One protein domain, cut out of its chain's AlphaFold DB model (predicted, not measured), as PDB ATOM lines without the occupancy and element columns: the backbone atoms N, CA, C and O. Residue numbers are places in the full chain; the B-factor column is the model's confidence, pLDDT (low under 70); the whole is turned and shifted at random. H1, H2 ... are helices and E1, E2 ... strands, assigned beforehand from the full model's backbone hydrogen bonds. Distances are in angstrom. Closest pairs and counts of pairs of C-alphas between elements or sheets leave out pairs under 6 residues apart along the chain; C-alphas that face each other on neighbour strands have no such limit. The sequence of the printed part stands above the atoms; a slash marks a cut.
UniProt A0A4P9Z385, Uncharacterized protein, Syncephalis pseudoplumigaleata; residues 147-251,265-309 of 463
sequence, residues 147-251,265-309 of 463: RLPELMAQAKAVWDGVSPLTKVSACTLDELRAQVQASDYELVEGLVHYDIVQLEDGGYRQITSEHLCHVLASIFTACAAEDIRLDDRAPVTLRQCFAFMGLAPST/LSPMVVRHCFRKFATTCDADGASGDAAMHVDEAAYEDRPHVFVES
ATOM      1  N   ARG A 147       9.940  25.872 -22.461       89.12
ATOM      2  CA  ARG A 147       8.576  25.570 -22.002       89.12
ATOM      3  C   ARG A 147       8.113  24.168 -22.389       89.12
ATOM      4  O   ARG A 147       7.195  23.651 -21.766       89.12
ATOM      5  N   LEU A 148       8.712  23.551 -23.408       94.88
ATOM      6  CA  LEU A 148       8.268  22.264 -23.939       94.88
ATOM      7  C   LEU A 148       8.220  21.158 -22.863       94.88
ATOM      8  O   LEU A 148       7.143  20.588 -22.686       94.88
ATOM      9  N   PRO A 149       9.285  20.891 -22.075       93.50
ATOM     10  CA  PRO A 149       9.221  19.910 -20.987       93.50
ATOM     11  C   PRO A 149       8.148  20.224 -19.939       93.50
ATOM     12  O   PRO A 149       7.444  19.327 -19.477       93.50
ATOM     13  N   GLU A 150       7.983  21.499 -19.578       92.31
ATOM     14  CA  GLU A 150       6.971  21.920 -18.603       92.31
ATOM     15  C   GLU A 150       5.552  21.660 -19.122       92.31
ATOM     16  O   GLU A 150       4.707  21.162 -18.376       92.31
ATOM     17  N   LEU A 151       5.296  21.941 -20.403       94.31
ATOM     18  CA  LEU A 151       4.019  21.665 -21.062       94.31
ATOM     19  C   LEU A 151       3.727  20.163 -21.117       94.31
ATOM     20  O   LEU A 151       2.618  19.744 -20.785       94.31
ATOM     21  N   MET A 152       4.727  19.346 -21.461       96.38
ATOM     22  CA  MET A 152       4.599  17.883 -21.486       96.38
ATOM     23  C   MET A 152       4.269  17.329 -20.098       96.38
ATOM     24  O   MET A 152       3.352  16.516 -19.947       96.38
ATOM     25  N   ALA A 153       4.957  17.817 -19.064       94.50
ATOM     26  CA  ALA A 153       4.704  17.431 -17.680       94.50
ATOM     27  C   ALA A 153       3.293  17.840 -17.214       94.50
ATOM     28  O   ALA A 153       2.581  17.029 -16.618       94.50
ATOM     29  N   GLN A 154       2.855  19.067 -17.522       94.69
ATOM     30  CA  GLN A 154       1.517  19.566 -17.176       94.69
ATOM     31  C   GLN A 154       0.403  18.778 -17.879       94.69
ATOM     32  O   GLN A 154      -0.598  18.430 -17.247       94.69
ATOM     33  N   ALA A 155       0.597  18.439 -19.155       94.69
ATOM     34  CA  ALA A 155      -0.336  17.628 -19.933       94.69
ATOM     35  C   ALA A 155      -0.326  16.138 -19.543       94.69
ATOM     36  O   ALA A 155      -1.211  15.390 -19.964       94.69
ATOM     37  N   LYS A 156       0.643  15.697 -18.722       95.81
ATOM     38  CA  LYS A 156       0.931  14.278 -18.435       95.81
ATOM     39  C   LYS A 156       1.229  13.480 -19.711       95.81
ATOM     40  O   LYS A 156       0.839  12.320 -19.832       95.81
ATOM     41  N   ALA A 157       1.910  14.119 -20.657       96.62
ATOM     42  CA  ALA A 157       2.285  13.572 -21.954       96.62
ATOM     43  C   ALA A 157       3.736  13.059 -21.949       96.62
ATOM     44  O   ALA A 157       4.492  13.307 -22.883       96.62
ATOM     45  N   VAL A 158       4.137  12.366 -20.877       96.88
ATOM     46  CA  VAL A 158       5.451  11.718 -20.759       96.88
ATOM     47  C   VAL A 158       5.257  10.214 -20.903       96.88
ATOM     48  O   VAL A 158       4.437   9.627 -20.196       96.88
ATOM     49  N   TRP A 159       5.994   9.598 -21.822       95.81
ATOM     50  CA  TRP A 159       5.886   8.187 -22.163       95.81
ATOM     51  C   TRP A 159       7.165   7.420 -21.810       95.81
ATOM     52  O   TRP A 159       8.277   7.804 -22.175       95.81
ATOM     53  N   ASP A 160       6.987   6.317 -21.087       92.88
ATOM     54  CA  ASP A 160       8.038   5.419 -20.591       92.88
ATOM     55  C   ASP A 160       8.470   4.358 -21.618       92.88
ATOM     56  O   ASP A 160       9.355   3.556 -21.337       92.88
ATOM     57  N   GLY A 161       7.837   4.325 -22.794       90.31
ATOM     58  CA  GLY A 161       8.117   3.336 -23.830       90.31
ATOM     59  C   GLY A 161       7.384   2.002 -23.691       90.31
ATOM     60  O   GLY A 161       7.430   1.191 -24.609       90.31
ATOM     61  N   VAL A 162       6.709   1.768 -22.562       88.62
ATOM     62  CA  VAL A 162       6.104   0.467 -22.212       88.62
ATOM     63  C   VAL A 162       4.602   0.608 -21.969       88.62
ATOM     64  O   VAL A 162       3.801  -0.269 -22.297       88.62
ATOM     65  N   SER A 163       4.188   1.734 -21.396       90.19
ATOM     66  CA  SER A 163       2.797   2.038 -21.112       90.19
ATOM     67  C   SER A 163       1.989   2.136 -22.412       90.19
ATOM     68  O   SER A 163       2.410   2.805 -23.352       90.19
ATOM     69  N   PRO A 164       0.783   1.548 -22.491       89.25
ATOM     70  CA  PRO A 164      -0.065   1.696 -23.668       89.25
ATOM     71  C   PRO A 164      -0.359   3.170 -23.973       89.25
ATOM     72  O   PRO A 164      -0.774   3.908 -23.076       89.25
ATOM     73  N   LEU A 165      -0.241   3.574 -25.243       88.94
ATOM     74  CA  LEU A 165      -0.469   4.964 -25.673       88.94
ATOM     75  C   LEU A 165      -1.857   5.494 -25.287       88.94
ATOM     76  O   LEU A 165      -2.013   6.669 -24.980       88.94
ATOM     77  N   THR A 166      -2.860   4.616 -25.202       88.44
ATOM     78  CA  THR A 166      -4.227   4.959 -24.775       88.44
ATOM     79  C   THR A 166      -4.330   5.437 -23.326       88.44
ATOM     80  O   THR A 166      -5.327   6.057 -22.960       88.44
ATOM     81  N   LYS A 167      -3.333   5.136 -22.485       89.56
ATOM     82  CA  LYS A 167      -3.291   5.539 -21.072       89.56
ATOM     83  C   LYS A 167      -2.476   6.806 -20.833       89.56
ATOM     84  O   LYS A 167      -2.544   7.353 -19.734       89.56
ATOM     85  N   VAL A 168      -1.712   7.256 -21.826       91.62
ATOM     86  CA  VAL A 168      -0.836   8.424 -21.720       91.62
ATOM     87  C   VAL A 168      -1.411   9.540 -22.575       91.62
ATOM     88  O   VAL A 168      -1.654   9.352 -23.767       91.62
ATOM     89  N   SER A 169      -1.626  10.709 -21.973       95.50
ATOM     90  CA  SER A 169      -2.099  11.897 -22.687       95.50
ATOM     91  C   SER A 169      -1.155  12.268 -23.830       95.50
ATOM     92  O   SER A 169       0.025  11.924 -23.803       95.50
ATOM     93  N   ALA A 170      -1.659  13.008 -24.811       95.00
ATOM     94  CA  ALA A 170      -0.852  13.557 -25.890       95.00
ATOM     95  C   ALA A 170      -1.147  15.040 -26.072       95.00
ATOM     96  O   ALA A 170      -2.249  15.492 -25.757       95.00
ATOM     97  N   CYS A 171      -0.180  15.757 -26.632       94.81
ATOM     98  CA  CYS A 171      -0.382  17.105 -27.143       94.81
ATOM     99  C   CYS A 171      -0.510  17.078 -28.668       94.81
ATOM    100  O   CYS A 171       0.068  16.219 -29.342       94.81
ATOM    101  N   THR A 172      -1.242  18.038 -29.223       94.00
ATOM    102  CA  THR A 172      -1.238  18.287 -30.672       94.00
ATOM    103  C   THR A 172      -0.161  19.303 -31.042       94.00
ATOM    104  O   THR A 172       0.250  20.122 -30.219       94.00
ATOM    105  N   LEU A 173       0.297  19.289 -32.297       89.75
ATOM    106  CA  LEU A 173       1.281  20.270 -32.766       89.75
ATOM    107  C   LEU A 173       0.758  21.710 -32.629       89.75
ATOM    108  O   LEU A 173       1.508  22.605 -32.246       89.75
ATOM    109  N   ASP A 174      -0.533  21.928 -32.885       89.12
ATOM    110  CA  ASP A 174      -1.149  23.255 -32.803       89.12
ATOM    111  C   ASP A 174      -1.241  23.767 -31.356       89.12
ATOM    112  O   ASP A 174      -1.017  24.953 -31.106       89.12
ATOM    113  N   GLU A 175      -1.472  22.882 -30.380       91.75
ATOM    114  CA  GLU A 175      -1.402  23.230 -28.952       91.75
ATOM    115  C   GLU A 175       0.003  23.673 -28.530       91.75
ATOM    116  O   GLU A 175       0.137  24.588 -27.712       91.75
ATOM    117  N   LEU A 176       1.046  23.044 -29.081       91.94
ATOM    118  CA  LEU A 176       2.436  23.417 -28.814       91.94
ATOM    119  C   LEU A 176       2.789  24.743 -29.490       91.94
ATOM    120  O   LEU A 176       3.326  25.638 -28.835       91.94
ATOM    121  N   ARG A 177       2.397  24.923 -30.756       88.56
ATOM    122  CA  ARG A 177       2.564  26.184 -31.501       88.56
ATOM    123  C   ARG A 177       1.904  27.377 -30.813       88.56
ATOM    124  O   ARG A 177       2.449  28.475 -30.848       88.56
ATOM    125  N   ALA A 178       0.749  27.175 -30.178       87.00
ATOM    126  CA  ALA A 178       0.026  28.241 -29.486       87.00
ATOM    127  C   ALA A 178       0.703  28.704 -28.180       87.00
ATOM    128  O   ALA A 178       0.432  29.807 -27.707       87.00
ATOM    129  N   GLN A 179       1.555  27.872 -27.574       88.56
ATOM    130  CA  GLN A 179       2.114  28.115 -26.236       88.56
ATOM    131  C   GLN A 179       3.622  28.399 -26.235       88.56
ATOM    132  O   GLN A 179       4.136  29.011 -25.290       88.56
ATOM    133  N   VAL A 180       4.331  27.967 -27.278       91.19
ATOM    134  CA  VAL A 180       5.782  28.112 -27.415       91.19
ATOM    135  C   VAL A 180       6.117  29.309 -28.304       91.19
ATOM    136  O   VAL A 180       5.611  29.453 -29.415       91.19
ATOM    137  N   GLN A 181       7.004  30.176 -27.816       90.75
ATOM    138  CA  GLN A 181       7.462  31.371 -28.528       90.75
ATOM    139  C   GLN A 181       8.661  31.024 -29.418       90.75
ATOM    140  O   GLN A 181       9.815  31.265 -29.051       90.75
ATOM    141  N   ALA A 182       8.371  30.392 -30.551       91.25
ATOM    142  CA  ALA A 182       9.358  29.934 -31.523       91.25
ATOM    143  C   ALA A 182       8.764  29.941 -32.939       91.25
ATOM    144  O   ALA A 182       7.538  29.840 -33.093       91.25
ATOM    145  N   SER A 183       9.613  30.022 -33.965       89.50
ATOM    146  CA  SER A 183       9.236  29.701 -35.343       89.50
ATOM    147  C   SER A 183       8.867  28.217 -35.465       89.50
ATOM    148  O   SER A 183       9.047  27.441 -34.524       89.50
ATOM    149  N   ASP A 184       8.311  27.802 -36.603       87.69
ATOM    150  CA  ASP A 184       8.006  26.380 -36.804       87.69
ATOM    151  C   ASP A 184       9.274  25.526 -36.887       87.69
ATOM    152  O   ASP A 184       9.300  24.435 -36.314       87.69
ATOM    153  N   TYR A 185      10.329  26.047 -37.513       87.44
ATOM    154  CA  TYR A 185      11.634  25.395 -37.542       87.44
ATOM    155  C   TYR A 185      12.228  25.237 -36.135       87.44
ATOM    156  O   TYR A 185      12.520  24.127 -35.691       87.44
ATOM    157  N   GLU A 186      12.330  26.343 -35.390       91.81
ATOM    158  CA  GLU A 186      12.904  26.350 -34.040       91.81
ATOM    159  C   GLU A 186      12.073  25.497 -33.069       91.81
ATOM    160  O   GLU A 186      12.616  24.892 -32.144       91.81
ATOM    161  N   LEU A 187      10.751  25.421 -33.274       92.81
ATOM    162  CA  LEU A 187       9.883  24.532 -32.510       92.81
ATOM    163  C   LEU A 187      10.276  23.072 -32.728       92.81
ATOM    164  O   LEU A 187      10.423  22.353 -31.743       92.81
ATOM    165  N   VAL A 188      10.465  22.634 -33.975       91.19
ATOM    166  CA  VAL A 188      10.849  21.246 -34.271       91.19
ATOM    167  C   VAL A 188      12.250  20.916 -33.784       91.19
ATOM    168  O   VAL A 188      12.427  19.845 -33.201       91.19
ATOM    169  N   GLU A 189      13.216  21.828 -33.908       91.69
ATOM    170  CA  GLU A 189      14.520  21.650 -33.256       91.69
ATOM    171  C   GLU A 189      14.360  21.477 -31.739       91.69
ATOM    172  O   GLU A 189      14.965  20.587 -31.141       91.69
ATOM    173  N   GLY A 190      13.475  22.261 -31.115       94.25
ATOM    174  CA  GLY A 190      13.115  22.111 -29.708       94.25
ATOM    175  C   GLY A 190      12.487  20.755 -29.373       94.25
ATOM    176  O   GLY A 190      12.827  20.167 -28.347       94.25
ATOM    177  N   LEU A 191      11.598  20.232 -30.225       95.56
ATOM    178  CA  LEU A 191      11.003  18.902 -30.042       95.56
ATOM    179  C   LEU A 191      12.079  17.810 -30.076       95.56
ATOM    180  O   LEU A 191      12.077  16.932 -29.214       95.56
ATOM    181  N   VAL A 192      13.036  17.903 -31.006       95.38
ATOM    182  CA  VAL A 192      14.165  16.965 -31.079       95.38
ATOM    183  C   VAL A 192      15.055  17.083 -29.835       95.38
ATOM    184  O   VAL A 192      15.395  16.075 -29.212       95.38
ATOM    185  N   HIS A 193      15.393  18.310 -29.427       94.19
ATOM    186  CA  HIS A 193      16.235  18.572 -28.255       94.19
ATOM    187  C   HIS A 193      15.649  17.961 -26.975       94.19
ATOM    188  O   HIS A 193      16.345  17.227 -26.273       94.19
ATOM    189  N   TYR A 194      14.352  18.177 -26.722       95.44
ATOM    190  CA  TYR A 194      13.657  17.734 -25.506       95.44
ATOM    191  C   TYR A 194      13.038  16.330 -25.573       95.44
ATOM    192  O   TYR A 194      12.271  15.965 -24.678       95.44
ATOM    193  N   ASP A 195      13.377  15.541 -26.594       96.50
ATOM    194  CA  ASP A 195      12.893  14.169 -26.779       96.50
ATOM    195  C   ASP A 195      11.367  14.063 -26.912       96.50
ATOM    196  O   ASP A 195      10.746  13.137 -26.400       96.50
ATOM    197  N   ILE A 196      10.742  15.017 -27.603       97.38
ATOM    198  CA  ILE A 196       9.299  15.035 -27.850       97.38
ATOM    199  C   ILE A 196       9.021  14.508 -29.251       97.38
ATOM    200  O   ILE A 196       9.400  15.109 -30.254       97.38
ATOM    201  N   VAL A 197       8.317  13.383 -29.312       95.75
ATOM    202  CA  VAL A 197       8.123  12.603 -30.534       95.75
ATOM    203  C   VAL A 197       6.637  12.474 -30.839       95.75
ATOM    204  O   VAL A 197       5.821  12.258 -29.940       95.75
ATOM    205  N   GLN A 198       6.284  12.589 -32.119       94.94
ATOM    206  CA  GLN A 198       4.964  12.206 -32.609       94.94
ATOM    207  C   GLN A 198       4.894  10.680 -32.729       94.94
ATOM    208  O   GLN A 198       5.627  10.089 -33.520       94.94
ATOM    209  N   LEU A 199       4.037  10.042 -31.933       93.12
ATOM    210  CA  LEU A 199       3.875   8.585 -31.932       93.12
ATOM    211  C   LEU A 199       2.834   8.129 -32.967       93.12
ATOM    212  O   LEU A 199       2.244   8.939 -33.682       93.12
ATOM    213  N   GLU A 200       2.605   6.819 -33.069       88.50
ATOM    214  CA  GLU A 200       1.768   6.192 -34.102       88.50
ATOM    215  C   GLU A 200       0.303   6.652 -34.079       88.50
ATOM    216  O   GLU A 200      -0.378   6.594 -35.102       88.50
ATOM    217  N   ASP A 201      -0.187   7.112 -32.925       88.94
ATOM    218  CA  ASP A 201      -1.529   7.683 -32.771       88.94
ATOM    219  C   ASP A 201      -1.624   9.152 -33.230       88.94
ATOM    220  O   ASP A 201      -2.692   9.757 -33.155       88.94
ATOM    221  N   GLY A 202      -0.517   9.724 -33.715       89.94
ATOM    222  CA  GLY A 202      -0.401  11.109 -34.164       89.94
ATOM    223  C   GLY A 202      -0.187  12.118 -33.034       89.94
ATOM    224  O   GLY A 202      -0.015  13.305 -33.320       89.94
ATOM    225  N   GLY A 203      -0.183  11.673 -31.775       94.31
ATOM    226  CA  GLY A 203      -0.003  12.518 -30.602       94.31
ATOM    227  C   GLY A 203       1.467  12.740 -30.244       94.31
ATOM    228  O   GLY A 203       2.271  11.807 -30.283       94.31
ATOM    229  N   TYR A 204       1.814  13.966 -29.845       96.88
ATOM    230  CA  TYR A 204       3.153  14.311 -29.364       96.88
ATOM    231  C   TYR A 204       3.295  13.977 -27.882       96.88
ATOM    232  O   TYR A 204       2.448  14.363 -27.069       96.88
ATOM    233  N   ARG A 205       4.371  13.263 -27.536       97.12
ATOM    234  CA  ARG A 205       4.724  12.895 -26.161       97.12
ATOM    235  C   ARG A 205       6.224  13.008 -25.943       97.12
ATOM    236  O   ARG A 205       7.006  12.717 -26.843       97.12
ATOM    237  N   GLN A 206       6.617  13.400 -24.739       97.62
ATOM    238  CA  GLN A 206       8.006  13.365 -24.311       97.62
ATOM    239  C   GLN A 206       8.417  11.936 -23.969       97.62
ATOM    240  O   GLN A 206       7.761  11.275 -23.165       97.62
ATOM    241  N   ILE A 207       9.512  11.469 -24.547       96.88
ATOM    242  CA  ILE A 207      10.098  10.166 -24.270       96.88
ATOM    243  C   ILE A 207      10.980  10.278 -23.028       96.88
ATOM    244  O   ILE A 207      11.789  11.196 -22.904       96.88
ATOM    245  N   THR A 208      10.831   9.342 -22.092       95.12
ATOM    246  CA  THR A 208      11.756   9.254 -20.952       95.12
ATOM    247  C   THR A 208      13.179   8.947 -21.422       95.12
ATOM    248  O   THR A 208      13.385   8.159 -22.347       95.12
ATOM    249  N   SER A 209      14.179   9.530 -20.761       93.75
ATOM    250  CA  SER A 209      15.576   9.318 -21.148       93.75
ATOM    251  C   SER A 209      16.041   7.869 -20.958       93.75
ATOM    252  O   SER A 209      16.843   7.372 -21.746       93.75
ATOM    253  N   GLU A 210      15.479   7.157 -19.975       93.12
ATOM    254  CA  GLU A 210      15.683   5.717 -19.774       93.12
ATOM    255  C   GLU A 210      15.263   4.916 -21.013       93.12
ATOM    256  O   GLU A 210      16.037   4.101 -21.523       93.12
ATOM    257  N   HIS A 211      14.066   5.190 -21.547       94.56
ATOM    258  CA  HIS A 211      13.601   4.528 -22.760       94.56
ATOM    259  C   HIS A 211      14.438   4.921 -23.976       94.56
ATOM    260  O   HIS A 211      14.792   4.053 -24.771       94.56
ATOM    261  N   LEU A 212      14.815   6.197 -24.112       95.31
ATOM    262  CA  LEU A 212      15.650   6.624 -25.234       95.31
ATOM    263  C   LEU A 212      17.014   5.915 -25.230       95.31
ATOM    264  O   LEU A 212      17.450   5.436 -26.277       95.31
ATOM    265  N   CYS A 213      17.647   5.766 -24.062       94.75
ATOM    266  CA  CYS A 213      18.877   4.980 -23.913       94.75
ATOM    267  C   CYS A 213      18.673   3.515 -24.309       94.75
ATOM    268  O   CYS A 213      19.526   2.936 -24.978       94.75
ATOM    269  N   HIS A 214      17.537   2.920 -23.936       94.38
ATOM    270  CA  HIS A 214      17.200   1.552 -24.320       94.38
ATOM    271  C   HIS A 214      17.026   1.399 -25.841       94.38
ATOM    272  O   HIS A 214      17.563   0.459 -26.434       94.38
ATOM    273  N   VAL A 215      16.323   2.330 -26.499       95.38
ATOM    274  CA  VAL A 215      16.175   2.325 -27.965       95.38
ATOM    275  C   VAL A 215      17.528   2.507 -28.642       95.38
ATOM    276  O   VAL A 215      17.848   1.773 -29.573       95.38
ATOM    277  N   LEU A 216      18.347   3.438 -28.154       95.44
ATOM    278  CA  LEU A 216      19.693   3.663 -28.665       95.44
ATOM    279  C   LEU A 216      20.545   2.388 -28.549       95.44
ATOM    280  O   LEU A 216      21.084   1.926 -29.550       95.44
ATOM    281  N   ALA A 217      20.591   1.750 -27.378       94.62
ATOM    282  CA  ALA A 217      21.297   0.481 -27.187       94.62
ATOM    283  C   ALA A 217      20.777  -0.628 -28.121       94.62
ATOM    284  O   ALA A 217      21.567  -1.405 -28.663       94.62
ATOM    285  N   SER A 218      19.463  -0.673 -28.361       94.69
ATOM    286  CA  SER A 218      18.837  -1.621 -29.292       94.69
ATOM    287  C   SER A 218      19.275  -1.382 -30.741       94.69
ATOM    288  O   SER A 218      19.567  -2.344 -31.446       94.69
ATOM    289  N   ILE A 219      19.382  -0.118 -31.173       95.25
ATOM    290  CA  ILE A 219      19.900   0.258 -32.500       95.25
ATOM    291  C   ILE A 219      21.346  -0.231 -32.661       95.25
ATOM    292  O   ILE A 219      21.652  -0.942 -33.615       95.25
ATOM    293  N   PHE A 220      22.223   0.085 -31.701       95.12
ATOM    294  CA  PHE A 220      23.625  -0.345 -31.747       95.12
ATOM    295  C   PHE A 220      23.763  -1.871 -31.741       95.12
ATOM    296  O   PHE A 220      24.553  -2.418 -32.507       95.12
ATOM    297  N   THR A 221      22.961  -2.565 -30.928       94.31
ATOM    298  CA  THR A 221      22.959  -4.034 -30.861       94.31
ATOM    299  C   THR A 221      22.507  -4.657 -32.183       94.31
ATOM    300  O   THR A 221      23.139  -5.598 -32.662       94.31
ATOM    301  N   ALA A 222      21.449  -4.121 -32.800       93.56
ATOM    302  CA  ALA A 222      20.940  -4.610 -34.079       93.56
ATOM    303  C   ALA A 222      21.948  -4.400 -35.219       93.56
ATOM    304  O   ALA A 222      22.160  -5.304 -36.022       93.56
ATOM    305  N   CYS A 223      22.616  -3.244 -35.269       93.56
ATOM    306  CA  CYS A 223      23.660  -2.991 -36.264       93.56
ATOM    307  C   CYS A 223      24.898  -3.872 -36.047       93.56
ATOM    308  O   CYS A 223      25.422  -4.430 -37.010       93.56
ATOM    309  N   ALA A 224      25.328  -4.062 -34.796       92.69
ATOM    310  CA  ALA A 224      26.466  -4.921 -34.475       92.69
ATOM    311  C   ALA A 224      26.226  -6.390 -34.866       92.69
ATOM    312  O   ALA A 224      27.162  -7.066 -35.285       92.69
ATOM    313  N   ALA A 225      24.982  -6.877 -34.782       93.38
ATOM    314  CA  ALA A 225      24.618  -8.228 -35.217       93.38
ATOM    315  C   ALA A 225      24.817  -8.463 -36.730       93.38
ATOM    316  O   ALA A 225      25.011  -9.602 -37.149       93.38
ATOM    317  N   GLU A 226      24.810  -7.393 -37.528       92.81
ATOM    318  CA  GLU A 226      25.038  -7.401 -38.979       92.81
ATOM    319  C   GLU A 226      26.475  -6.975 -39.350       92.81
ATOM    320  O   GLU A 226      26.742  -6.606 -40.493       92.81
ATOM    321  N   ASP A 227      27.408  -6.989 -38.386       90.00
ATOM    322  CA  ASP A 227      28.795  -6.513 -38.532       90.00
ATOM    323  C   ASP A 227      28.910  -5.029 -38.966       90.00
ATOM    324  O   ASP A 227      29.932  -4.590 -39.505       90.00
ATOM    325  N   ILE A 228      27.881  -4.215 -38.690       90.38
ATOM    326  CA  ILE A 228      27.876  -2.771 -38.959       90.38
ATOM    327  C   ILE A 228      28.240  -2.014 -37.683       90.38
ATOM    328  O   ILE A 228      27.543  -2.080 -36.669       90.38
ATOM    329  N   ARG A 229      29.317  -1.229 -37.749       89.25
ATOM    330  CA  ARG A 229      29.702  -0.293 -36.687       89.25
ATOM    331  C   ARG A 229      29.144   1.083 -37.008       89.25
ATOM    332  O   ARG A 229      29.449   1.625 -38.060       89.25
ATOM    333  N   LEU A 230      28.342   1.634 -36.106       89.56
ATOM    334  CA  LEU A 230      27.802   2.985 -36.239       89.56
ATOM    335  C   LEU A 230      28.872   4.001 -35.833       89.56
ATOM    336  O   LEU A 230      28.828   4.531 -34.731       89.56
ATOM    337  N   ASP A 231      29.867   4.223 -36.682       81.75
ATOM    338  CA  ASP A 231      30.898   5.248 -36.499       81.75
ATOM    339  C   ASP A 231      30.865   6.275 -37.641       81.75
ATOM    340  O   ASP A 231      30.102   6.133 -38.601       81.75
ATOM    341  N   ASP A 232      31.723   7.297 -37.560       73.25
ATOM    342  CA  ASP A 232      31.805   8.391 -38.538       73.25
ATOM    343  C   ASP A 232      32.075   7.935 -39.994       73.25
ATOM    344  O   ASP A 232      32.068   8.745 -40.923       73.25
ATOM    345  N   ARG A 233      32.379   6.650 -40.224       73.69
ATOM    346  CA  ARG A 233      32.859   6.123 -41.509       73.69
ATOM    347  C   ARG A 233      31.854   5.224 -42.215       73.69
ATOM    348  O   ARG A 233      32.037   4.964 -43.408       73.69
ATOM    349  N   ALA A 234      30.832   4.742 -41.517       82.00
ATOM    350  CA  ALA A 234      29.878   3.777 -42.047       82.00
ATOM    351  C   ALA A 234      28.454   4.357 -42.033       82.00
ATOM    352  O   ALA A 234      27.772   4.304 -41.008       82.00
ATOM    353  N   PRO A 235      27.975   4.901 -43.166       90.56
ATOM    354  CA  PRO A 235      26.607   5.375 -43.244       90.56
ATOM    355  C   PRO A 235      25.616   4.211 -43.170       90.56
ATOM    356  O   PRO A 235      25.788   3.188 -43.836       90.56
ATOM    357  N   VAL A 236      24.537   4.405 -42.419       93.06
ATOM    358  CA  VAL A 236      23.398   3.488 -42.328       93.06
ATOM    359  C   VAL A 236      22.119   4.231 -42.696       93.06
ATOM    360  O   VAL A 236      21.946   5.401 -42.354       93.06
ATOM    361  N   THR A 237      21.204   3.580 -43.406       93.50
ATOM    362  CA  THR A 237      19.883   4.168 -43.659       93.50
ATOM    363  C   THR A 237      18.899   3.764 -42.566       93.50
ATOM    364  O   THR A 237      18.992   2.681 -41.978       93.50
ATOM    365  N   LEU A 238      17.908   4.614 -42.298       92.81
ATOM    366  CA  LEU A 238      16.859   4.287 -41.332       92.81
ATOM    367  C   LEU A 238      16.068   3.048 -41.789       92.81
ATOM    368  O   LEU A 238      15.715   2.204 -40.968       92.81
ATOM    369  N   ARG A 239      15.877   2.874 -43.107       92.25
ATOM    370  CA  ARG A 239      15.269   1.663 -43.684       92.25
ATOM    371  C   ARG A 239      16.050   0.391 -43.345       92.25
ATOM    372  O   ARG A 239      15.434  -0.615 -42.995       92.25
ATOM    373  N   GLN A 240      17.380   0.420 -43.446       93.00
ATOM    374  CA  GLN A 240      18.231  -0.710 -43.055       93.00
ATOM    375  C   GLN A 240      18.088  -1.007 -41.562       93.00
ATOM    376  O   GLN A 240      17.830  -2.148 -41.192       93.00
ATOM    377  N   CYS A 241      18.148   0.026 -40.719       93.56
ATOM    378  CA  CYS A 241      17.969  -0.125 -39.276       93.56
ATOM    379  C   CYS A 241      16.604  -0.737 -38.922       93.56
ATOM    380  O   CYS A 241      16.527  -1.654 -38.106       93.56
ATOM    381  N   PHE A 242      15.522  -0.303 -39.578       93.50
ATOM    382  CA  PHE A 242      14.206  -0.922 -39.410       93.50
ATOM    383  C   PHE A 242      14.187  -2.392 -39.829       93.50
ATOM    384  O   PHE A 242      13.513  -3.188 -39.180       93.50
ATOM    385  N   ALA A 243      14.915  -2.779 -40.879       91.75
ATOM    386  CA  ALA A 243      15.025  -4.180 -41.273       91.75
ATOM    387  C   ALA A 243      15.763  -5.014 -40.210       91.75
ATOM    388  O   ALA A 243      15.249  -6.057 -39.813       91.75
ATOM    389  N   PHE A 244      16.898  -4.525 -39.696       91.81
ATOM    390  CA  PHE A 244      17.691  -5.214 -38.666       91.81
ATOM    391  C   PHE A 244      16.913  -5.403 -37.360       91.81
ATOM    392  O   PHE A 244      17.012  -6.438 -36.709       91.81
ATOM    393  N   MET A 245      16.083  -4.422 -37.001       90.75
ATOM    394  CA  MET A 245      15.255  -4.452 -35.792       90.75
ATOM    395  C   MET A 245      13.901  -5.159 -35.988       90.75
ATOM    396  O   MET A 245      13.093  -5.194 -35.064       90.75
ATOM    397  N   GLY A 246      13.603  -5.682 -37.185       88.00
ATOM    398  CA  GLY A 246      12.314  -6.325 -37.482       88.00
ATOM    399  C   GLY A 246      11.115  -5.364 -37.555       88.00
ATOM    400  O   GLY A 246       9.967  -5.804 -37.548       88.00
ATOM    401  N   LEU A 247      11.363  -4.058 -37.668       86.12
ATOM    402  CA  LEU A 247      10.362  -2.985 -37.729       86.12
ATOM    403  C   LEU A 247       9.909  -2.645 -39.161       86.12
ATOM    404  O   LEU A 247       9.152  -1.695 -39.365       86.12
ATOM    405  N   ALA A 248      10.358  -3.404 -40.165       76.69
ATOM    406  CA  ALA A 248      10.016  -3.164 -41.563       76.69
ATOM    407  C   ALA A 248       8.491  -3.267 -41.827       76.69
ATOM    408  O   ALA A 248       7.816  -4.160 -41.303       76.69
ATOM    409  N   PRO A 249       7.926  -2.400 -42.692       65.12
ATOM    410  CA  PRO A 249       6.482  -2.335 -42.937       65.12
ATOM    411  C   PRO A 249       5.888  -3.626 -43.533       65.12
ATOM    412  O   PRO A 249       4.720  -3.932 -43.294       65.12
ATOM    413  N   SER A 250       6.680  -4.419 -44.259       55.19
ATOM    414  CA  SER A 250       6.275  -5.695 -44.868       55.19
ATOM    415  C   SER A 250       6.069  -6.840 -43.865       55.19
ATOM    416  O   SER A 250       5.419  -7.825 -44.208       55.19
ATOM    417  N   THR A 251       6.550  -6.717 -42.627       52.69
ATOM    418  CA  THR A 251       6.432  -7.762 -41.592       52.69
ATOM    419  C   THR A 251       5.095  -7.704 -40.836       52.69
ATOM    420  O   THR A 251       4.737  -8.642 -40.130       52.69
ATOM    421  N   LEU A 265       9.497  -1.906 -29.836       85.50
ATOM    422  CA  LEU A 265      10.151  -0.624 -30.084       85.50
ATOM    423  C   LEU A 265       9.353   0.186 -31.116       85.50
ATOM    424  O   LEU A 265       9.073  -0.287 -32.221       85.50
ATOM    425  N   SER A 266       9.012   1.430 -30.775       90.38
ATOM    426  CA  SER A 266       8.323   2.328 -31.704       90.38
ATOM    427  C   SER A 266       9.274   2.777 -32.827       90.38
ATOM    428  O   SER A 266      10.326   3.366 -32.542       90.38
ATOM    429  N   PRO A 267       8.909   2.599 -34.115       91.81
ATOM    430  CA  PRO A 267       9.684   3.134 -35.237       91.81
ATOM    431  C   PRO A 267       9.837   4.660 -35.189       91.81
ATOM    432  O   PRO A 267      10.793   5.199 -35.747       91.81
ATOM    433  N   MET A 268       8.912   5.365 -34.523       92.62
ATOM    434  CA  MET A 268       8.969   6.820 -34.365       92.62
ATOM    435  C   MET A 268      10.102   7.237 -33.423       92.62
ATOM    436  O   MET A 268      10.805   8.204 -33.705       92.62
ATOM    437  N   VAL A 269      10.350   6.468 -32.357       95.12
ATOM    438  CA  VAL A 269      11.465   6.728 -31.431       95.12
ATOM    439  C   VAL A 269      12.809   6.383 -32.075       95.12
ATOM    440  O   VAL A 269      13.765   7.137 -31.932       95.12
ATOM    441  N   VAL A 270      12.887   5.307 -32.863       95.38
ATOM    442  CA  VAL A 270      14.103   4.982 -33.635       95.38
ATOM    443  C   VAL A 270      14.426   6.097 -34.636       95.38
ATOM    444  O   VAL A 270      15.563   6.558 -34.710       95.38
ATOM    445  N   ARG A 271      13.418   6.597 -35.361       94.50
ATOM    446  CA  ARG A 271      13.560   7.756 -36.255       94.50
ATOM    447  C   ARG A 271      14.040   9.002 -35.506       94.50
ATOM    448  O   ARG A 271      14.904   9.719 -36.004       94.50
ATOM    449  N   HIS A 272      13.512   9.245 -34.308       95.44
ATOM    450  CA  HIS A 272      13.967  10.330 -33.439       95.44
ATOM    451  C   HIS A 272      15.439  10.173 -33.031       95.44
ATOM    452  O   HIS A 272      16.190  11.138 -33.135       95.44
ATOM    453  N   CYS A 273      15.895   8.962 -32.684       96.31
ATOM    454  CA  CYS A 273      17.315   8.703 -32.424       96.31
ATOM    455  C   CYS A 273      18.198   9.077 -33.625       96.31
ATOM    456  O   CYS A 273      19.239   9.697 -33.438       96.31
ATOM    457  N   PHE A 274      17.776   8.764 -34.854       94.56
ATOM    458  CA  PHE A 274      18.506   9.173 -36.061       94.56
ATOM    459  C   PHE A 274      18.556  10.697 -36.214       94.56
ATOM    460  O   PHE A 274      19.621  11.239 -36.487       94.56
ATOM    461  N   ARG A 275      17.437  11.401 -35.996       93.44
ATOM    462  CA  ARG A 275      17.390  12.875 -36.061       93.44
ATOM    463  C   ARG A 275      18.280  13.541 -35.012       93.44
ATOM    464  O   ARG A 275      18.858  14.585 -35.280       93.44
ATOM    465  N   LYS A 276      18.361  12.957 -33.815       94.88
ATOM    466  CA  LYS A 276      19.083  13.532 -32.674       94.88
ATOM    467  C   LYS A 276      20.578  13.206 -32.680       94.88
ATOM    468  O   LYS A 276      21.396  14.051 -32.321       94.88
ATOM    469  N   PHE A 277      20.938  11.981 -33.055       95.12
ATOM    470  CA  PHE A 277      22.295  11.455 -32.887       95.12
ATOM    471  C   PHE A 277      23.056  11.238 -34.193       95.12
ATOM    472  O   PHE A 277      24.249  10.949 -34.131       95.12
ATOM    473  N   ALA A 278      22.415  11.377 -35.356       93.12
ATOM    474  CA  ALA A 278      23.056  11.175 -36.647       93.12
ATOM    475  C   ALA A 278      22.937  12.400 -37.563       93.12
ATOM    476  O   ALA A 278      22.054  13.240 -37.415       93.12
ATOM    477  N   THR A 279      23.842  12.488 -38.532       91.00
ATOM    478  CA  THR A 279      23.839  13.510 -39.587       91.00
ATOM    479  C   THR A 279      23.651  12.850 -40.947       91.00
ATOM    480  O   THR A 279      24.112  11.731 -41.170       91.00
ATOM    481  N   THR A 280      22.945  13.509 -41.864       86.62
ATOM    482  CA  THR A 280      22.768  13.019 -43.240       86.62
ATOM    483  C   THR A 280      24.011  13.307 -44.078       86.62
ATOM    484  O   THR A 280      24.558  14.403 -43.999       86.62
ATOM    485  N   CYS A 281      24.435  12.364 -44.924       72.31
ATOM    486  CA  CYS A 281      25.660  12.518 -45.728       72.31
ATOM    487  C   CYS A 281      25.504  13.417 -46.967       72.31
ATOM    488  O   CYS A 281      26.465  13.564 -47.724       72.31
ATOM    489  N   ASP A 282      24.317  13.975 -47.216       66.19
ATOM    490  CA  ASP A 282      24.073  14.806 -48.391       66.19
ATOM    491  C   ASP A 282      24.806  16.147 -48.240       66.19
ATOM    492  O   ASP A 282      24.391  17.059 -47.528       66.19
ATOM    493  N   ALA A 283      25.956  16.209 -48.907       49.78
ATOM    494  CA  ALA A 283      26.799  17.374 -49.065       49.78
ATOM    495  C   ALA A 283      26.161  18.361 -50.045       49.78
ATOM    496  O   ALA A 283      26.416  18.304 -51.240       49.78
ATOM    497  N   ASP A 284      25.364  19.278 -49.522       38.22
ATOM    498  CA  ASP A 284      25.286  20.662 -49.978       38.22
ATOM    499  C   ASP A 284      24.817  21.458 -48.765       38.22
ATOM    500  O   ASP A 284      23.953  20.991 -48.033       38.22
ATOM    501  N   GLY A 285      25.428  22.612 -48.497       41.25
ATOM    502  CA  GLY A 285      25.225  23.419 -47.287       41.25
ATOM    503  C   GLY A 285      23.825  24.027 -47.116       41.25
ATOM    504  O   GLY A 285      23.722  25.180 -46.707       41.25
ATOM    505  N   ALA A 286      22.763  23.290 -47.433       37.16
ATOM    506  CA  ALA A 286      21.427  23.552 -46.954       37.16
ATOM    507  C   ALA A 286      21.457  23.426 -45.427       37.16
ATOM    508  O   ALA A 286      21.720  22.358 -44.868       37.16
ATOM    509  N   SER A 287      21.239  24.559 -44.763       40.66
ATOM    510  CA  SER A 287      20.904  24.631 -43.348       40.66
ATOM    511  C   SER A 287      19.826  23.598 -43.004       40.66
ATOM    512  O   SER A 287      19.049  23.172 -43.865       40.66
ATOM    513  N   GLY A 288      19.764  23.197 -41.731       41.75
ATOM    514  CA  GLY A 288      18.789  22.224 -41.227       41.75
ATOM    515  C   GLY A 288      17.327  22.523 -41.598       41.75
ATOM    516  O   GLY A 288      16.511  21.604 -41.559       41.75
ATOM    517  N   ASP A 289      17.007  23.742 -42.058       34.47
ATOM    518  CA  ASP A 289      15.717  24.155 -42.629       34.47
ATOM    519  C   ASP A 289      15.161  23.170 -43.672       34.47
ATOM    520  O   ASP A 289      13.964  22.879 -43.683       34.47
ATOM    521  N   ALA A 290      16.017  22.597 -44.529       38.53
ATOM    522  CA  ALA A 290      15.571  21.711 -45.606       38.53
ATOM    523  C   ALA A 290      15.165  20.306 -45.130       38.53
ATOM    524  O   ALA A 290      14.492  19.591 -45.872       38.53
ATOM    525  N   ALA A 291      15.557  19.884 -43.920       45.16
ATOM    526  CA  ALA A 291      15.284  18.538 -43.408       45.16
ATOM    527  C   ALA A 291      13.824  18.348 -42.958       45.16
ATOM    528  O   ALA A 291      13.339  17.220 -42.896       45.16
ATOM    529  N   MET A 292      13.113  19.441 -42.670       47.25
ATOM    530  CA  MET A 292      11.780  19.397 -42.061       47.25
ATOM    531  C   MET A 292      10.638  19.210 -43.081       47.25
ATOM    532  O   MET A 292       9.561  18.744 -42.716       47.25
ATOM    533  N   HIS A 293      10.884  19.507 -44.364       49.34
ATOM    534  CA  HIS A 293       9.931  19.325 -45.471       49.34
ATOM    535  C   HIS A 293      10.296  18.171 -46.417       49.34
ATOM    536  O   HIS A 293       9.775  18.076 -47.531       49.34
ATOM    537  N   VAL A 294      11.191  17.280 -45.992       57.50
ATOM    538  CA  VAL A 294      11.543  16.099 -46.781       57.50
ATOM    539  C   VAL A 294      10.440  15.058 -46.639       57.50
ATOM    540  O   VAL A 294       9.997  14.757 -45.534       57.50
ATOM    541  N   ASP A 295      10.026  14.482 -47.767       71.88
ATOM    542  CA  ASP A 295       9.215  13.267 -47.790       71.88
ATOM    543  C   ASP A 295       9.825  12.212 -46.848       71.88
ATOM    544  O   ASP A 295      10.994  11.842 -46.982       71.88
ATOM    545  N   GLU A 296       9.040  11.725 -45.886       76.06
ATOM    546  CA  GLU A 296       9.474  10.736 -44.894       76.06
ATOM    547  C   GLU A 296      10.064   9.477 -45.543       76.06
ATOM    548  O   GLU A 296      10.994   8.879 -44.998       76.06
ATOM    549  N   ALA A 297       9.576   9.097 -46.730       78.12
ATOM    550  CA  ALA A 297      10.138   7.987 -47.489       78.12
ATOM    551  C   ALA A 297      11.552   8.300 -48.000       78.12
ATOM    552  O   ALA A 297      12.440   7.454 -47.910       78.12
ATOM    553  N   ALA A 298      11.780   9.523 -48.485       83.56
ATOM    554  CA  ALA A 298      13.098   9.961 -48.927       83.56
ATOM    555  C   ALA A 298      14.072  10.083 -47.749       83.56
ATOM    556  O   ALA A 298      15.235   9.718 -47.892       83.56
ATOM    557  N   TYR A 299      13.610  10.542 -46.580       85.56
ATOM    558  CA  TYR A 299      14.427  10.575 -45.365       85.56
ATOM    559  C   TYR A 299      14.876   9.166 -44.947       85.56
ATOM    560  O   TYR A 299      16.042   8.968 -44.620       85.56
ATOM    561  N   GLU A 300      13.991   8.166 -45.015       87.56
ATOM    562  CA  GLU A 300      14.319   6.782 -44.638       87.56
ATOM    563  C   GLU A 300      15.446   6.148 -45.458       87.56
ATOM    564  O   GLU A 300      16.168   5.286 -44.946       87.56
ATOM    565  N   ASP A 301      15.580   6.566 -46.715       88.94
ATOM    566  CA  ASP A 301      16.574   6.060 -47.658       88.94
ATOM    567  C   ASP A 301      17.885   6.855 -47.645       88.94
ATOM    568  O   ASP A 301      18.874   6.413 -48.235       88.94
ATOM    569  N   ARG A 302      17.937   7.998 -46.946       90.19
ATOM    570  CA  ARG A 302      19.167   8.787 -46.841       90.19
ATOM    571  C   ARG A 302      20.213   8.076 -45.973       90.19
ATOM    572  O   ARG A 302      19.875   7.500 -44.933       90.19
ATOM    573  N   PRO A 303      21.497   8.129 -46.361       91.69
ATOM    574  CA  PRO A 303      22.594   7.648 -45.531       91.69
ATOM    575  C   PRO A 303      22.814   8.574 -44.328       91.69
ATOM    576  O   PRO A 303      23.042   9.775 -44.493       91.69
ATOM    577  N   HIS A 304      22.783   8.004 -43.125       92.00
ATOM    578  CA  HIS A 304      23.026   8.701 -41.866       92.00
ATOM    579  C   HIS A 304      24.295   8.187 -41.194       92.00
ATOM    580  O   HIS A 304      24.562   6.987 -41.196       92.00
ATOM    581  N   VAL A 305      25.043   9.092 -40.576       93.19
ATOM    582  CA  VAL A 305      26.249   8.785 -39.805       93.19
ATOM    583  C   VAL A 305      26.026   9.222 -38.365       93.19
ATOM    584  O   VAL A 305      25.760  10.399 -38.113       93.19
ATOM    585  N   PHE A 306      26.089   8.270 -37.431       93.62
ATOM    586  CA  PHE A 306      25.969   8.550 -36.001       93.62
ATOM    587  C   PHE A 306      27.193   9.319 -35.517       93.62
ATOM    588  O   PHE A 306      28.323   8.915 -35.760       93.62
ATOM    589  N   VAL A 307      26.943  10.419 -34.815       93.81
ATOM    590  CA  VAL A 307      27.977  11.311 -34.303       93.81
ATOM    591  C   VAL A 307      28.394  10.828 -32.918       93.81
ATOM    592  O   VAL A 307      27.642  10.982 -31.949       93.81
ATOM    593  N   GLU A 308      29.610  10.285 -32.812       94.62
ATOM    594  CA  GLU A 308      30.158   9.704 -31.575       94.62
ATOM    595  C   GLU A 308      30.027  10.654 -30.376       94.62
ATOM    596  O   GLU A 308      29.536  10.271 -29.310       94.62
ATOM    597  N   SER A 309      30.407  11.921 -30.558       94.81
ATOM    598  CA  SER A 309      30.376  12.928 -29.495       94.81
ATOM    599  C   SER A 309      28.958  13.258 -29.032       94.81
ATOM    600  O   SER A 309      28.758  13.495 -27.843       94.81
TER     601      SER A 309
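Overview. This is residues 147 to 251 and 265 to 309 of the 463 residues of an uncharacterized protein of Syncephalis pseudoplumigaleata (UniProt A0A4P9Z385). One helix, H6, lies in the middle, and H3 and H4 pack on it crosswise; the E1-E2 hairpin is beside its first part and the small E3-E4 sheet beside its last part. H1 and H2 lie at one end of the longest axis, while H5 packs on H4 and H8 toward the other end. The printed part has 150 residues, with eight named helices and four named strands in the order H1 H2 H3 E1 E2 H4 H5 H6 E3 H7 H8 E4; both sheets, E1 - E2 and E3 - E4, are antiparallel. It is mostly helix and compact, with a radius of gyration of the C-alphas of 15.6 A and a rounded outline of 43 by 37 by 31 A.

Along the chain. H1, residues 147 to 155, begins at C-alpha 147 (8.576, 25.570, -22.002) and is 12.1 A long. H2 is residues 173 to 179, and H3, residues 184 to 193, is 14.2 A long. E1 is residues 196 to 198 and E2 residues 204 to 207. H4, residues 209 to 225, is the longest helix at 24.2 A. H5 is residues 238 to 244. H6, residues 267 to 277, is 15.3 A long and begins at C-alpha 267 (9.684, 3.134, -35.237). E3 is residues 278 to 280, H7 residues 288 to 291 and H8 residues 296 to 301. E4, residues 303 to 306, ends at C-alpha 306 (25.969, 8.550, -36.001).

Arrangement. H6 touches H4 about perpendicular, at 90 degrees, with C-alphas 215 and 270 closest at 6.6 A; H4 uses residues 212 to 219 alone. H6 touches H3 at 87 degrees, about perpendicular, with C-alphas 192 and 276 closest at 6.2 A. H5 and H6 only just touch, with 3 pairs of C-alphas within 8 A, the closest 238 and 271 at 7.0 A. H5 touches H8 at a steep tilt of 64 degrees, the same way, with C-alphas 238 and 300 closest at 4.9 A. H4 touches H5 with residues 219 to 223 alone, C-alphas 222 and 244 being closest at 5.7 A. H2 is close to but not clearly touching H3, with C-alphas 177 and 187 closest at 7.6 A. H1 is likewise close to but not clearly touching H3, and H7 to H3; H1 and H6 are apart. In the hairpin E1 and E2, N 197 and O 205 are 2.9 A apart, within hydrogen-bond range; between E3 and E4, N 279 and O 305 are 2.9 A apart, also within range. In H1, H3, H4, H5, H6 and H8 every O i to N i+4 pair is within hydrogen-bond range; H2 has 2 of 3, and H7 is too short for such a pair.

Size, cuts and confidence. The two C-alphas farthest apart, those of Ala 178 and Asp 227, are 46.0 A apart. Residues 252 to 264 are not printed, and C-alphas 251 and 265 are 14.0 A apart across the cut. The links H1 to H2 and H4 to H5 are long. The mean pLDDT of the printed part is 86.8; residues 249 to 251 and 282 to 294 are under 70.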